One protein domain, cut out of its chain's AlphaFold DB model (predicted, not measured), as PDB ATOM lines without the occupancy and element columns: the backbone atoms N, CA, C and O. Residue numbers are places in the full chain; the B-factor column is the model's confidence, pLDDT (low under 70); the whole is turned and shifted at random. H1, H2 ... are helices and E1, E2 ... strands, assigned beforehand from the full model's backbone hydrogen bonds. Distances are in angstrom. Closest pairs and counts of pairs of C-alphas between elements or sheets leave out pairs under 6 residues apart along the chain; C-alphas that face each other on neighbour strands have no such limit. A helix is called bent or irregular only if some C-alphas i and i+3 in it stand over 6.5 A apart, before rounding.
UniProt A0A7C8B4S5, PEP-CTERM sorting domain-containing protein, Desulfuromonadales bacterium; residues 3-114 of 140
ATOM      1  N   ALA A   3      21.514  -5.818  60.278       71.38
ATOM      2  CA  ALA A   3      22.311  -6.934  59.790       71.38
ATOM      3  C   ALA A   3      21.493  -8.227  59.846       71.38
ATOM      4  O   ALA A   3      20.969  -8.587  60.899       71.38
ATOM      5  N   GLY A   4      21.385  -8.906  58.706       82.00
ATOM      6  CA  GLY A   4      20.832 -10.250  58.587       82.00
ATOM      7  C   GLY A   4      21.940 -11.298  58.485       82.00
ATOM      8  O   GLY A   4      23.109 -10.971  58.273       82.00
ATOM      9  N   SER A   5      21.569 -12.568  58.612       86.69
ATOM     10  CA  SER A   5      22.456 -13.695  58.330       86.69
ATOM     11  C   SER A   5      21.857 -14.572  57.237       86.69
ATOM     12  O   SER A   5      20.644 -14.771  57.167       86.69
ATOM     13  N   VAL A   6      22.715 -15.094  56.363       87.69
ATOM     14  CA  VAL A   6      22.289 -16.028  55.318       87.69
ATOM     15  C   VAL A   6      21.977 -17.384  55.946       87.69
ATOM     16  O   VAL A   6      22.845 -18.000  56.558       87.69
ATOM     17  N   ILE A   7      20.745 -17.866  55.796       88.25
ATOM     18  CA  ILE A   7      20.290 -19.134  56.403       88.25
ATOM     19  C   ILE A   7      20.081 -20.263  55.389       88.25
ATOM     20  O   ILE A   7      19.944 -21.421  55.774       88.25
ATOM     21  N   SER A   8      20.061 -19.939  54.098       88.94
ATOM     22  CA  SER A   8      19.943 -20.900  53.005       88.94
ATOM     23  C   SER A   8      20.538 -20.303  51.734       88.94
ATOM     24  O   SER A   8      20.442 -19.095  51.518       88.94
ATOM     25  N   THR A   9      21.150 -21.144  50.906       88.56
ATOM     26  CA  THR A   9      21.688 -20.788  49.590       88.56
ATOM     27  C   THR A   9      21.445 -21.935  48.614       88.56
ATOM     28  O   THR A   9      21.404 -23.102  49.005       88.56
ATOM     29  N   THR A  10      21.249 -21.611  47.336       89.00
ATOM     30  CA  THR A  10      21.055 -22.579  46.243       89.00
ATOM     31  C   THR A  10      21.662 -22.022  44.951       89.00
ATOM     32  O   THR A  10      21.948 -20.828  44.883       89.00
ATOM     33  N   GLY A  11      21.899 -22.869  43.943       88.25
ATOM     34  CA  GLY A  11      22.440 -22.437  42.645       88.25
ATOM     35  C   GLY A  11      23.772 -21.688  42.760       88.25
ATOM     36  O   GLY A  11      24.658 -22.096  43.519       88.25
ATOM     37  N   ASP A  12      23.889 -20.564  42.056       85.44
ATOM     38  CA  ASP A  12      25.100 -19.733  42.033       85.44
ATOM     39  C   ASP A  12      25.404 -19.065  43.389       85.44
ATOM     40  O   ASP A  12      26.544 -18.697  43.675       85.44
ATOM     41  N   PHE A  13      24.424 -19.013  44.302       86.69
ATOM     42  CA  PHE A  13      24.625 -18.537  45.674       86.69
ATOM     43  C   PHE A  13      25.305 -19.559  46.591       86.69
ATOM     44  O   PHE A  13      25.648 -19.220  47.721       86.69
ATOM     45  N   THR A  14      25.522 -20.805  46.157       87.88
ATOM     46  CA  THR A  14      26.164 -21.846  46.990       87.88
ATOM     47  C   THR A  14      27.592 -21.497  47.418       87.88
ATOM     48  O   THR A  14      28.071 -22.012  48.427       87.88
ATOM     49  N   ALA A  15      28.254 -20.582  46.704       84.88
ATOM     50  CA  ALA A  15      29.558 -20.042  47.081       84.88
ATOM     51  C   ALA A  15      29.513 -19.144  48.333       84.88
ATOM     52  O   ALA A  15      30.550 -18.896  48.948       84.88
ATOM     53  N   VAL A  16      28.333 -18.654  48.723       89.19
ATOM     54  CA  VAL A  16      28.130 -17.848  49.928       89.19
ATOM     55  C   VAL A  16      27.982 -18.778  51.139       89.19
ATOM     56  O   VAL A  16      27.011 -19.537  51.209       89.19
ATOM     57  N   PRO A  17      28.894 -18.726  52.131       89.88
ATOM     58  CA  PRO A  17      28.755 -19.515  53.345       89.88
ATOM     59  C   PRO A  17      27.489 -19.135  54.115       89.88
ATOM     60  O   PRO A  17      27.136 -17.955  54.225       89.88
ATOM     61  N   LEU A  18      26.843 -20.138  54.711       90.00
ATOM     62  CA  LEU A  18      25.788 -19.894  55.689       90.00
ATOM     63  C   LEU A  18      26.331 -19.053  56.849       90.00
ATOM     64  O   LEU A  18      27.509 -19.124  57.200       90.00
ATOM     65  N   PHE A  19      25.450 -18.251  57.433       87.81
ATOM     66  CA  PHE A  19      25.735 -17.271  58.478       87.81
ATOM     67  C   PHE A  19      26.671 -16.131  58.064       87.81
ATOM     68  O   PHE A  19      27.071 -15.335  58.914       87.81
ATOM     69  N   SER A  20      26.981 -16.004  56.770       89.38
ATOM     70  CA  SER A  20      27.583 -14.780  56.244       89.38
ATOM     71  C   SER A  20      26.700 -13.574  56.565       89.38
ATOM     72  O   SER A  20      25.466 -13.655  56.604       89.38
ATOM     73  N   LEU A  21      27.364 -12.456  56.850       87.69
ATOM     74  CA  LEU A  21      26.705 -11.216  57.222       87.69
ATOM     75  C   LEU A  21      26.084 -10.578  55.977       87.69
ATOM     76  O   LEU A  21      26.787 -10.285  55.008       87.69
ATOM     77  N   ALA A  22      24.781 -10.330  56.037       88.88
ATOM     78  CA  ALA A  22      24.047  -9.552  55.052       88.88
ATOM     79  C   ALA A  22      23.779  -8.154  55.622       88.88
ATOM     80  O   ALA A  22      23.146  -8.015  56.669       88.88
ATOM     81  N   ALA A  23      24.254  -7.113  54.948       89.75
ATOM     82  CA  ALA A  23      23.910  -5.737  55.283       89.75
ATOM     83  C   ALA A  23      22.646  -5.336  54.517       89.75
ATOM     84  O   ALA A  23      22.610  -5.490  53.298       89.75
ATOM     85  N   LEU A  24      21.634  -4.818  55.218       88.25
ATOM     86  CA  LEU A  24      20.415  -4.265  54.624       88.25
ATOM     87  C   LEU A  24      20.416  -2.739  54.790       88.25
ATOM     88  O   LEU A  24      20.660  -2.224  55.888       88.25
ATOM     89  N   GLN A  25      20.151  -2.019  53.703       89.00
ATOM     90  CA  GLN A  25      19.963  -0.576  53.710       89.00
ATOM     91  C   GLN A  25      18.530  -0.235  54.130       89.00
ATOM     92  O   GLN A  25      17.562  -0.788  53.608       89.00
ATOM     93  N   ASP A  26      18.395   0.717  55.052       86.31
ATOM     94  CA  ASP A  26      17.088   1.240  55.437       86.31
ATOM     95  C   ASP A  26      16.499   2.078  54.296       86.31
ATOM     96  O   ASP A  26      17.193   2.881  53.665       86.31
ATOM     97  N   PHE A  27      15.203   1.921  54.045       86.31
ATOM     98  CA  PHE A  27      14.499   2.662  53.007       86.31
ATOM     99  C   PHE A  27      13.051   2.950  53.411       86.31
ATOM    100  O   PHE A  27      12.470   2.272  54.259       86.31
ATOM    101  N   THR A  28      12.455   3.965  52.781       86.44
ATOM    102  CA  THR A  28      11.038   4.297  52.972       86.44
ATOM    103  C   THR A  28      10.211   3.715  51.830       86.44
ATOM    104  O   THR A  28      10.468   4.007  50.662       86.44
ATOM    105  N   PHE A  29       9.206   2.902  52.169       85.19
ATOM    106  CA  PHE A  29       8.252   2.316  51.214       85.19
ATOM    107  C   PHE A  29       6.890   3.034  51.186       85.19
ATOM    108  O   PHE A  29       6.004   2.656  50.422       85.19
ATOM    109  N   SER A  30       6.692   4.059  52.021       82.94
ATOM    110  CA  SER A  30       5.463   4.859  52.065       82.94
ATOM    111  C   SER A  30       5.782   6.319  52.438       82.94
ATOM    112  O   SER A  30       5.928   6.599  53.629       82.94
ATOM    113  N   PRO A  31       5.861   7.258  51.472       78.44
ATOM    114  CA  PRO A  31       5.693   7.051  50.027       78.44
ATOM    115  C   PRO A  31       6.766   6.113  49.444       78.44
ATOM    116  O   PRO A  31       7.854   5.983  50.001       78.44
ATOM    117  N   ALA A  32       6.422   5.395  48.371       77.56
ATOM    118  CA  ALA A  32       7.264   4.338  47.808       77.56
ATOM    119  C   ALA A  32       8.633   4.866  47.354       77.56
ATOM    120  O   ALA A  32       8.693   5.913  46.716       77.56
ATOM    121  N   LEU A  33       9.695   4.114  47.673       77.19
ATOM    122  CA  LEU A  33      11.084   4.355  47.267       77.19
ATOM    123  C   LEU A  33      11.503   5.814  47.436       77.19
ATOM    124  O   LEU A  33      11.621   6.578  46.481       77.19
ATOM    125  N   THR A  34      11.741   6.213  48.683       77.38
ATOM    126  CA  THR A  34      12.439   7.474  48.963       77.38
ATOM    127  C   THR A  34      13.798   7.147  49.584       77.38
ATOM    128  O   THR A  34      13.825   6.768  50.760       77.38
ATOM    129  N   PRO A  35      14.923   7.252  48.839       75.50
ATOM    130  CA  PRO A  35      15.086   7.686  47.436       75.50
ATOM    131  C   PRO A  35      14.556   6.695  46.376       75.50
ATOM    132  O   PRO A  35      14.360   5.520  46.672       75.50
ATOM    133  N   ALA A  36      14.339   7.188  45.143       80.62
ATOM    134  CA  ALA A  36      13.632   6.492  44.049       80.62
ATOM    135  C   ALA A  36      14.248   5.150  43.615       80.62
ATOM    136  O   ALA A  36      13.546   4.304  43.072       80.62
ATOM    137  N   VAL A  37      15.542   4.959  43.857       85.94
ATOM    138  CA  VAL A  37      16.256   3.690  43.693       85.94
ATOM    139  C   VAL A  37      17.090   3.486  44.952       85.94
ATOM    140  O   VAL A  37      17.709   4.438  45.437       85.94
ATOM    141  N   ILE A  38      17.104   2.262  45.477       90.88
ATOM    142  CA  ILE A  38      17.925   1.881  46.632       90.88
ATOM    143  C   ILE A  38      19.063   1.000  46.128       90.88
ATOM    144  O   ILE A  38      18.816  -0.110  45.660       90.88
ATOM    145  N   SER A  39      20.295   1.503  46.204       92.38
ATOM    146  CA  SER A  39      21.480   0.816  45.692       92.38
ATOM    147  C   SER A  39      22.639   0.874  46.696       92.38
ATOM    148  O   SER A  39      23.168   1.966  46.938       92.38
ATOM    149  N   PRO A  40      23.060  -0.271  47.271       91.88
ATOM    150  CA  PRO A  40      22.373  -1.568  47.278       91.88
ATOM    151  C   PRO A  40      21.287  -1.639  48.364       91.88
ATOM    152  O   PRO A  40      21.507  -1.225  49.499       91.88
ATOM    153  N   LEU A  41      20.140  -2.257  48.064       91.94
ATOM    154  CA  LEU A  41      19.157  -2.642  49.083       91.94
ATOM    155  C   LEU A  41      19.782  -3.603  50.096       91.94
ATOM    156  O   LEU A  41      19.663  -3.391  51.299       91.94
ATOM    157  N   TRP A  42      20.442  -4.655  49.615       92.19
ATOM    158  CA  TRP A  42      21.222  -5.552  50.458       92.19
ATOM    159  C   TRP A  42      22.530  -5.945  49.788       92.19
ATOM    160  O   TRP A  42      22.638  -5.973  48.562       92.19
ATOM    161  N   ALA A  43      23.521  -6.278  50.610       92.50
ATOM    162  CA  ALA A  43      24.790  -6.828  50.163       92.50
ATOM    163  C   ALA A  43      25.252  -7.942  51.105       92.50
ATOM    164  O   ALA A  43      25.191  -7.803  52.329       92.50
ATOM    165  N   VAL A  44      25.744  -9.032  50.525       91.62
ATOM    166  CA  VAL A  44      26.416 -10.117  51.237       91.62
ATOM    167  C   VAL A  44      27.878 -10.121  50.828       91.62
ATOM    168  O   VAL A  44      28.207 -10.165  49.641       91.62
ATOM    169  N   SER A  45      28.762 -10.104  51.819       87.06
ATOM    170  CA  SER A  45      30.206 -10.128  51.594       87.06
ATOM    171  C   SER A  45      30.806 -11.452  52.050       87.06
ATOM    172  O   SER A  45      30.529 -11.929  53.150       87.06
ATOM    173  N   ILE A  46      31.679 -12.013  51.216       82.44
ATOM    174  CA  ILE A  46      32.594 -13.094  51.581       82.44
ATOM    175  C   ILE A  46      33.978 -12.469  51.693       82.44
ATOM    176  O   ILE A  46      34.505 -11.957  50.717       82.44
ATOM    177  N   SER A  47      34.545 -12.417  52.900       71.81
ATOM    178  CA  SER A  47      35.806 -11.698  53.131       71.81
ATOM    179  C   SER A  47      36.873 -12.089  52.090       71.81
ATOM    180  O   SER A  47      37.143 -13.287  51.958       71.81
ATOM    181  N   PRO A  48      37.488 -11.131  51.363       65.94
ATOM    182  CA  PRO A  48      37.402  -9.671  51.516       65.94
ATOM    183  C   PRO A  48      36.461  -8.945  50.524       65.94
ATOM    184  O   PRO A  48      36.497  -7.718  50.458       65.94
ATOM    185  N   THR A  49      35.655  -9.648  49.726       72.44
ATOM    186  CA  THR A  49      34.869  -9.077  48.618       72.44
ATOM    187  C   THR A  49      33.357  -9.134  48.851       72.44
ATOM    188  O   THR A  49      32.824 -10.017  49.522       72.44
ATOM    189  N   THR A  50      32.624  -8.185  48.266       74.31
ATOM    190  CA  THR A  50      31.167  -8.320  48.130       74.31
ATOM    191  C   THR A  50      30.888  -9.471  47.171       74.31
ATOM    192  O   THR A  50      31.339  -9.442  46.028       74.31
ATOM    193  N   ALA A  51      30.200 -10.504  47.655       85.69
ATOM    194  CA  ALA A  51      29.849 -11.671  46.855       85.69
ATOM    195  C   ALA A  51      28.673 -11.338  45.943       85.69
ATOM    196  O   ALA A  51      28.760 -11.516  44.731       85.69
ATOM    197  N   PHE A  52      27.607 -10.815  46.553       92.25
ATOM    198  CA  PHE A  52      26.361 -10.470  45.889       92.25
ATOM    199  C   PHE A  52      25.753  -9.205  46.488       92.25
ATOM    200  O   PHE A  52      25.843  -8.974  47.698       92.25
ATOM    201  N   SER A  53      25.094  -8.410  45.657       94.12
ATOM    202  CA  SER A  53      24.308  -7.251  46.079       94.12
ATOM    203  C   SER A  53      23.095  -7.060  45.186       94.12
ATOM    204  O   SER A  53      23.127  -7.424  44.014       94.12
ATOM    205  N   PHE A  54      22.045  -6.447  45.717       94.19
ATOM    206  CA  PHE A  54      20.813  -6.207  44.974       94.19
ATOM    207  C   PHE A  54      20.383  -4.750  45.056       94.19
ATOM    208  O   PHE A  54      20.258  -4.205  46.151       94.19
ATOM    209  N   ASP A  55      20.099  -4.155  43.903       95.25
ATOM    210  CA  ASP A  55      19.564  -2.802  43.774       95.25
ATOM    211  C   ASP A  55      18.048  -2.847  43.579       95.25
ATOM    212  O   ASP A  55      17.565  -3.428  42.607       95.25
ATOM    213  N   LEU A  56      17.285  -2.188  44.453       94.56
ATOM    214  CA  LEU A  56      15.826  -2.135  44.373       94.56
ATOM    215  C   LEU A  56      15.375  -0.952  43.515       94.56
ATOM    216  O   LEU A  56      15.637   0.206  43.845       94.56
ATOM    217  N   SER A  57      14.670  -1.251  42.424       93.69
ATOM    218  CA  SER A  57      14.210  -0.260  41.440       93.69
ATOM    219  C   SER A  57      12.715   0.040  41.529       93.69
ATOM    220  O   SER A  57      12.284   1.132  41.169       93.69
ATOM    221  N   SER A  58      11.906  -0.922  41.974       91.81
ATOM    222  CA  SER A  58      10.467  -0.738  42.168       91.81
ATOM    223  C   SER A  58       9.997  -1.466  43.424       91.81
ATOM    224  O   SER A  58      10.615  -2.445  43.843       91.81
ATOM    225  N   ILE A  59       8.911  -0.982  44.030       92.19
ATOM    226  CA  ILE A  59       8.265  -1.654  45.154       92.19
ATOM    227  C   ILE A  59       6.747  -1.561  45.043       92.19
ATOM    228  O   ILE A  59       6.183  -0.517  44.710       92.19
ATOM    229  N   ILE A  60       6.096  -2.665  45.371       91.00
ATOM    230  CA  ILE A  60       4.664  -2.824  45.536       91.00
ATOM    231  C   ILE A  60       4.424  -3.145  47.008       91.00
ATOM    232  O   ILE A  60       5.086  -3.998  47.596       91.00
ATOM    233  N   VAL A  61       3.477  -2.427  47.608       91.31
ATOM    234  CA  VAL A  61       3.145  -2.551  49.027       91.31
ATOM    235  C   VAL A  61       1.731  -3.094  49.150       91.31
ATOM    236  O   VAL A  61       0.764  -2.364  48.916       91.31
ATOM    237  N   THR A  62       1.611  -4.342  49.584       90.38
ATOM    238  CA  THR A  62       0.332  -4.966  49.921       90.38
ATOM    239  C   THR A  62       0.220  -5.040  51.435       90.38
ATOM    240  O   THR A  62       1.101  -5.553  52.119       90.38
ATOM    241  N   ARG A  63      -0.851  -4.487  52.006       87.62
ATOM    242  CA  ARG A  63      -1.029  -4.445  53.463       87.62
ATOM    243  C   ARG A  63      -2.438  -4.843  53.866       87.62
ATOM    244  O   ARG A  63      -3.403  -4.518  53.180       87.62
ATOM    245  N   SER A  64      -2.541  -5.492  55.017       85.31
ATOM    246  CA  SER A  64      -3.799  -5.790  55.696       85.31
ATOM    247  C   SER A  64      -3.730  -5.340  57.159       85.31
ATOM    248  O   SER A  64      -2.732  -4.780  57.606       85.31
ATOM    249  N   ALA A  65      -4.782  -5.606  57.937       82.44
ATOM    250  CA  ALA A  65      -4.779  -5.333  59.375       82.44
ATOM    251  C   ALA A  65      -3.755  -6.177  60.164       82.44
ATOM    252  O   ALA A  65      -3.448  -5.841  61.303       82.44
ATOM    253  N   LYS A  66      -3.266  -7.288  59.594       82.56
ATOM    254  CA  LYS A  66      -2.380  -8.245  60.281       82.56
ATOM    255  C   LYS A  66      -1.151  -8.654  59.470       82.56
ATOM    256  O   LYS A  66      -0.375  -9.480  59.939       82.56
ATOM    257  N   SER A  67      -0.971  -8.120  58.267       84.69
ATOM    258  CA  SER A  67       0.151  -8.481  57.401       84.69
ATOM    259  C   SER A  67       0.667  -7.294  56.603       84.69
ATOM    260  O   SER A  67      -0.090  -6.386  56.247       84.69
ATOM    261  N   LEU A  68       1.961  -7.339  56.304       86.69
ATOM    262  CA  LEU A  68       2.623  -6.465  55.351       86.69
ATOM    263  C   LEU A  68       3.429  -7.333  54.393       86.69
ATOM    264  O   LEU A  68       4.242  -8.147  54.814       86.69
ATOM    265  N   GLU A  69       3.215  -7.123  53.109       90.06
ATOM    266  CA  GLU A  69       3.976  -7.736  52.039       90.06
ATOM    267  C   GLU A  69       4.564  -6.621  51.182       90.06
ATOM    268  O   GLU A  69       3.859  -5.721  50.710       90.06
ATOM    269  N   LEU A  70       5.881  -6.664  51.036       90.50
ATOM    270  CA  LEU A  70       6.644  -5.812  50.148       90.50
ATOM    271  C   LEU A  70       7.221  -6.709  49.063       90.50
ATOM    272  O   LEU A  70       8.016  -7.588  49.369       90.50
ATOM    273  N   SER A  71       6.835  -6.466  47.819       91.06
ATOM    274  CA  SER A  71       7.426  -7.128  46.658       91.06
ATOM    275  C   SER A  71       8.066  -6.072  45.781       91.06
ATOM    276  O   SER A  71       7.519  -4.979  45.626       91.06
ATOM    277  N   GLY A  72       9.232  -6.345  45.223       91.19
ATOM    278  CA  GLY A  72       9.936  -5.367  44.417       91.19
ATOM    279  C   GLY A  72      10.820  -5.992  43.364       91.19
ATOM    280  O   GLY A  72      11.263  -7.130  43.480       91.19
ATOM    281  N   THR A  73      11.079  -5.223  42.314       93.50
ATOM    282  CA  THR A  73      11.968  -5.635  41.228       93.50
ATOM    283  C   THR A  73      13.271  -4.866  41.298       93.50
ATOM    284  O   THR A  73      13.315  -3.704  41.720       93.50
ATOM    285  N   GLY A  74      14.335  -5.493  40.824       94.31
ATOM    286  CA  GLY A  74      15.658  -4.907  40.887       94.31
ATOM    287  C   GLY A  74      16.688  -5.656  40.068       94.31
ATOM    288  O   GLY A  74      16.344  -6.507  39.248       94.31
ATOM    289  N   THR A  75      17.950  -5.319  40.305       95.62
ATOM    290  CA  THR A  75      19.094  -5.938  39.631       95.62
ATOM    291  C   THR A  75      20.030  -6.536  40.667       95.62
ATOM    292  O   THR A  75      20.453  -5.853  41.598       95.62
ATOM    293  N   LEU A  76      20.338  -7.817  40.501       94.12
ATOM    294  CA  LEU A  76      21.343  -8.548  41.252       94.12
ATOM    295  C   LEU A  76      22.701  -8.388  40.568       94.12
ATOM    296  O   LEU A  76      22.821  -8.550  39.356       94.12
ATOM    297  N   TYR A  77      23.726  -8.143  41.370       93.56
ATOM    298  CA  TYR A  77      25.120  -8.140  40.957       93.56
ATOM    299  C   TYR A  77      25.865  -9.211  41.740       93.56
ATOM    300  O   TYR A  77      25.688  -9.323  42.955       93.56
ATOM    301  N   GLY A  78      26.709  -9.971  41.051       91.19
ATOM    302  CA  GLY A  78      27.577 -10.980  41.642       91.19
ATOM    303  C   GLY A  78      28.943 -10.968  40.970       91.19
ATOM    304  O   GLY A  78      29.061 -10.655  39.786       91.19
ATOM    305  N   PHE A  79      30.000 -11.286  41.715       85.00
ATOM    306  CA  PHE A  79      31.343 -11.316  41.137       85.00
ATOM    307  C   PHE A  79      31.463 -12.405  40.061       85.00
ATOM    308  O   PHE A  79      31.273 -13.582  40.350       85.00
ATOM    309  N   GLY A  80      31.832 -12.012  38.838       85.88
ATOM    310  CA  GLY A  80      31.972 -12.940  37.710       85.88
ATOM    311  C   GLY A  80      30.654 -13.314  37.024       85.88
ATOM    312  O   GLY A  80      30.672 -14.170  36.145       85.88
ATOM    313  N   PHE A  81      29.549 -12.662  37.393       88.00
ATOM    314  CA  PHE A  81      28.236 -12.829  36.778       88.00
ATOM    315  C   PHE A  81      27.787 -11.527  36.116       88.00
ATOM    316  O   PHE A  81      28.157 -10.431  36.549       88.00
ATOM    317  N   ASP A  82      26.970 -11.651  35.074       91.06
ATOM    318  CA  ASP A  82      26.316 -10.497  34.472       91.06
ATOM    319  C   ASP A  82      25.241  -9.933  35.425       91.06
ATOM    320  O   ASP A  82      24.678 -10.682  36.228       91.06
ATOM    321  N   PRO A  83      24.934  -8.622  35.366       93.12
ATOM    322  CA  PRO A  83      23.819  -8.052  36.114       93.12
ATOM    323  C   PRO A  83      22.493  -8.733  35.742       93.12
ATOM    324  O   PRO A  83      22.061  -8.680  34.589       93.12
ATOM    325  N   THR A  84      21.827  -9.329  36.731       93.62
ATOM    326  CA  THR A  84      20.647 -10.180  36.519       93.62
ATOM    327  C   THR A  84      19.395  -9.536  37.115       93.62
ATOM    328  O   THR A  84      19.364  -9.251  38.314       93.62
ATOM    329  N   PRO A  85      18.322  -9.316  36.334       94.00
ATOM    330  CA  PRO A  85      17.044  -8.867  36.876       94.00
ATOM    331  C   PRO A  85      16.451  -9.879  37.870       94.00
ATOM    332  O   PRO A  85      16.393 -11.079  37.600       94.00
ATOM    333  N   GLY A  86      15.961  -9.399  39.012       89.31
ATOM    334  CA  GLY A  86      15.431 -10.255  40.077       89.31
ATOM    335  C   GLY A  86      14.232  -9.663  40.803       89.31
ATOM    336  O   GLY A  86      13.909  -8.478  40.654       89.31
ATOM    337  N   VAL A  87      13.588 -10.515  41.600       90.31
ATOM    338  CA  VAL A  87      12.474 -10.159  42.478       90.31
ATOM    339  C   VAL A  87      12.919 -10.306  43.930       90.31
ATOM    340  O   VAL A  87      13.593 -11.262  44.320       90.31
ATOM    341  N   TRP A  88      12.558  -9.319  44.734       91.06
ATOM    342  CA  TRP A  88      12.789  -9.298  46.166       91.06
ATOM    343  C   TRP A  88      11.451  -9.250  46.891       91.06
ATOM    344  O   TRP A  88      10.614  -8.408  46.563       91.06
ATOM    345  N   ASP A  89      11.287 -10.107  47.898       88.38
ATOM    346  CA  ASP A  89      10.054 -10.203  48.668       88.38
ATOM    347  C   ASP A  89      10.339 -10.179  50.172       88.38
ATOM    348  O   ASP A  89      11.219 -10.868  50.703       88.38
ATOM    349  N   LEU A  90       9.544  -9.387  50.881       86.94
ATOM    350  CA  LEU A  90       9.510  -9.333  52.329       86.94
ATOM    351  C   LEU A  90       8.075  -9.471  52.813       86.94
ATOM    352  O   LEU A  90       7.232  -8.615  52.552       86.94
ATOM    353  N   THR A  91       7.825 -10.507  53.607       83.00
ATOM    354  CA  THR A  91       6.524 -10.734  54.234       83.00
ATOM    355  C   THR A  91       6.641 -10.657  55.743       83.00
ATOM    356  O   THR A  91       7.538 -11.251  56.350       83.00
ATOM    357  N   THR A  92       5.704  -9.943  56.355       80.75
ATOM    358  CA  THR A  92       5.485  -9.967  57.794       80.75
ATOM    359  C   THR A  92       4.039 -10.309  58.090       80.75
ATOM    360  O   THR A  92       3.104  -9.830  57.439       80.75
ATOM    361  N   GLN A  93       3.851 -11.139  59.104       75.88
ATOM    362  CA  GLN A  93       2.541 -11.511  59.608       75.88
ATOM    363  C   GLN A  93       2.526 -11.347  61.116       75.88
ATOM    364  O   GLN A  93       3.475 -11.730  61.800       75.88
ATOM    365  N   SER A  94       1.436 -10.791  61.636       66.00
ATOM    366  CA  SER A  94       1.171 -10.747  63.063       66.00
ATOM    367  C   SER A  94       0.033 -11.691  63.419       66.00
ATOM    368  O   SER A  94      -1.087 -11.564  62.916       66.00
ATOM    369  N   SER A  95       0.312 -12.616  64.333       55.47
ATOM    370  CA  SER A  95      -0.724 -13.338  65.064       55.47
ATOM    371  C   SER A  95      -0.760 -12.781  66.482       55.47
ATOM    372  O   SER A  95       0.215 -12.890  67.215       55.47
ATOM    373  N   ASN A  96      -1.864 -12.133  66.858       58.50
ATOM    374  CA  ASN A  96      -2.103 -11.598  68.206       58.50
ATOM    375  C   ASN A  96      -1.044 -10.616  68.763       58.50
ATOM    376  O   ASN A  96      -0.941 -10.469  69.976       58.50
ATOM    377  N   GLY A  97      -0.312  -9.895  67.906       59.53
ATOM    378  CA  GLY A  97       0.692  -8.908  68.326       59.53
ATOM    379  C   GLY A  97       2.142  -9.372  68.168       59.53
ATOM    380  O   GLY A  97       3.030  -8.524  68.165       59.53
ATOM    381  N   ASP A  98       2.379 -10.663  67.914       57.59
ATOM    382  CA  ASP A  98       3.714 -11.196  67.623       57.59
ATOM    383  C   ASP A  98       3.971 -11.179  66.113       57.59
ATOM    384  O   ASP A  98       3.264 -11.842  65.349       57.59
ATOM    385  N   ALA A  99       4.949 -10.384  65.668       58.50
ATOM    386  CA  ALA A  99       5.327 -10.273  64.261       58.50
ATOM    387  C   ALA A  99       6.374 -11.336  63.888       58.50
ATOM    388  O   ALA A  99       7.457 -11.383  64.466       58.50
ATOM    389  N   THR A 100       6.075 -12.162  62.886       63.38
ATOM    390  CA  THR A 100       7.064 -13.025  62.225       63.38
ATOM    391  C   THR A 100       7.577 -12.312  60.975       63.38
ATOM    392  O   THR A 100       6.770 -11.807  60.197       63.38
ATOM    393  N   LEU A 101       8.901 -12.256  60.794       63.97
ATOM    394  CA  LEU A 101       9.579 -11.618  59.659       63.97
ATOM    395  C   LEU A 101      10.215 -12.696  58.772       63.97
ATOM    396  O   LEU A 101      11.107 -13.407  59.233       63.97
ATOM    397  N   ALA A 102       9.784 -12.805  57.516       63.47
ATOM    398  CA  ALA A 102      10.404 -13.674  56.517       63.47
ATOM    399  C   ALA A 102      10.881 -12.838  55.319       63.47
ATOM    400  O   ALA A 102      10.094 -12.122  54.700       63.47
ATOM    401  N   LEU A 103      12.180 -12.928  55.026       63.53
ATOM    402  CA  LEU A 103      12.859 -12.269  53.908       63.53
ATOM    403  C   LEU A 103      13.264 -13.339  52.889       63.53
ATOM    404  O   LEU A 103      13.956 -14.289  53.260       63.53
ATOM    405  N   SER A 104      12.873 -13.179  51.625       69.88
ATOM    406  CA  SER A 104      13.273 -14.074  50.534       69.88
ATOM    407  C   SER A 104      13.699 -13.303  49.290       69.88
ATOM    408  O   SER A 104      13.217 -12.209  49.006       69.88
ATOM    409  N   PHE A 105      14.610 -13.896  48.525       63.41
ATOM    410  CA  PHE A 105      15.055 -13.375  47.239       63.41
ATOM    411  C   PHE A 105      15.009 -14.491  46.196       63.41
ATOM    412  O   PHE A 105      15.385 -15.627  46.498       63.41
ATOM    413  N   SER A 106      14.566 -14.162  44.983       70.06
ATOM    414  CA  SER A 106      14.570 -15.080  43.848       70.06
ATOM    415  C   SER A 106      14.914 -14.332  42.561       70.06
ATOM    416  O   SER A 106      14.384 -13.260  42.267       70.06
ATOM    417  N   GLU A 107      15.831 -14.889  41.780       59.00
ATOM    418  CA  GLU A 107      16.171 -14.371  40.459       59.00
ATOM    419  C   GLU A 107      15.133 -14.801  39.418       59.00
ATOM    420  O   GLU A 107      14.635 -15.929  39.432       59.00
ATOM    421  N   ASN A 108      14.802 -13.900  38.492       58.56
ATOM    422  CA  ASN A 108      13.914 -14.236  37.391       58.56
ATOM    423  C   ASN A 108      14.763 -14.752  36.227       58.56
ATOM    424  O   ASN A 108      15.228 -13.976  35.395       58.56
ATOM    425  N   THR A 109      14.959 -16.067  36.160       52.34
ATOM    426  CA  THR A 109      15.684 -16.742  35.073       52.34
ATOM    427  C   THR A 109      14.837 -16.827  33.805       52.34
ATOM    428  O   THR A 109      14.652 -17.904  33.236       52.34
ATOM    429  N   ALA A 110      14.306 -15.697  33.322       53.09
ATOM    430  CA  ALA A 110      13.778 -15.641  31.967       53.09
ATOM    431  C   ALA A 110      14.924 -16.047  31.034       53.09
ATOM    432  O   ALA A 110      15.837 -15.257  30.799       53.09
ATOM    433  N   ALA A 111      14.906 -17.312  30.600       50.56
ATOM    434  CA  ALA A 111      15.967 -17.924  29.827       50.56
ATOM    435  C   ALA A 111      16.223 -17.028  28.623       50.56
ATOM    436  O   ALA A 111      15.383 -16.930  27.726       50.56
ATOM    437  N   VAL A 112      17.352 -16.324  28.639       56.25
ATOM    438  CA  VAL A 112      17.797 -15.568  27.481       56.25
ATOM    439  C   VAL A 112      18.076 -16.628  26.425       56.25
ATOM    440  O   VAL A 112      18.920 -17.492  26.673       56.25
ATOM    441  N   PRO A 113      17.354 -16.636  25.288       58.59
ATOM    442  CA  PRO A 113      17.639 -17.585  24.230       58.59
ATOM    443  C   PRO A 113      19.108 -17.424  23.870       58.59
ATOM    444  O   PRO A 113      19.527 -16.324  23.493       58.59
ATOM    445  N   GLU A 114      19.887 -18.486  24.065       65.69
ATOM    446  CA  GLU A 114      21.312 -18.483  23.765       65.69
ATOM    447  C   GLU A 114      21.489 -17.893  22.360       65.69
ATOM    448  O   GLU A 114      20.804 -18.330  21.423       65.69
TER     449      GLU A 114
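Overview. This is residues 3 to 114 of the 140 residues of the protein "PEP-CTERM sorting domain-containing protein" of Desulfuromonadales bacterium (UniProt A0A7C8B4S5). One sheet of seven antiparallel strands is curled into an open trough, like part of a barrel, in which E1, E2 and E3 make one wall and E6 and E7 the other, joined through E4 and E5. The trough is not closed, for its edge strands E1 and E7 are apart, and the short helix H1 only grazes the sheet. The printed part has 112 residues, with the order E1, H1, E2, E3, E4, E5, E6, E7 along the chain; the sheet runs in the order E1, E2, E3, E4, E5, E6, E7, and the class is mostly strand. The whole is compact, with a radius of gyration of the C-alphas of 14.9 A and spans of 44 by 30 by 26 A.

Arrangement. E1, residues 3 to 5, is antiparallel to E2, residues 21 to 24, with N 4 and O 22 2.8 A apart. H1, residues 11 to 15, only grazes the sheet with residues 12 to 15. H1 is only just irregular: C-alphas 12 and 15 are 6.7 A apart; 0 of 1 O i to N i+4 pairs and 1 of 2 O i to N i+3 pairs are within hydrogen-bond range. From E2 to E7 the strands form a meander, each the antiparallel neighbour of the one before, and each two in a row are a hairpin. E2 and E3, residues 38 to 46, have N 23 and O 43 2.9 A apart. E3 and E4, residues 49 to 63, have N 44 and O 52 at 2.8 A. E4 and E5, residues 67 to 78, have N 60 and O 71 at 2.7 A. E4 bends by 69 degrees at residue 58, and E5 by 65 degrees at residue 75. E5 and E6, residues 84 to 95, have N 70 and O 90 at 2.8 A. E6 and E7, residues 98 to 107, have N 87 and O 106 at 2.9 A. The sheet is strongly twisted.

Along the chain. E1 begins at C-alpha 3, (22.311, -6.934, 59.790). From first to last C-alpha, E3 measures 21.5 A, E4 36.5 A, E5 31.7 A, E6 35.8 A and E7 30.1 A. E4 begins at C-alpha 49, (34.869, -9.077, 48.618), and E7 ends at C-alpha 107, (16.171, -14.371, 40.459).

Size, cuts and confidence. The C-alphas of Asn 96 and Glu 114, the two farthest apart, are 50.7 A from each other. The printed part has no cut. The link from E2 to E3, residues 25 to 37, is long, and the other links are tight. The mean pLDDT of the printed part is 82.2; residue 48, residues 94 to 105 and residues 107 to 114 are under 70.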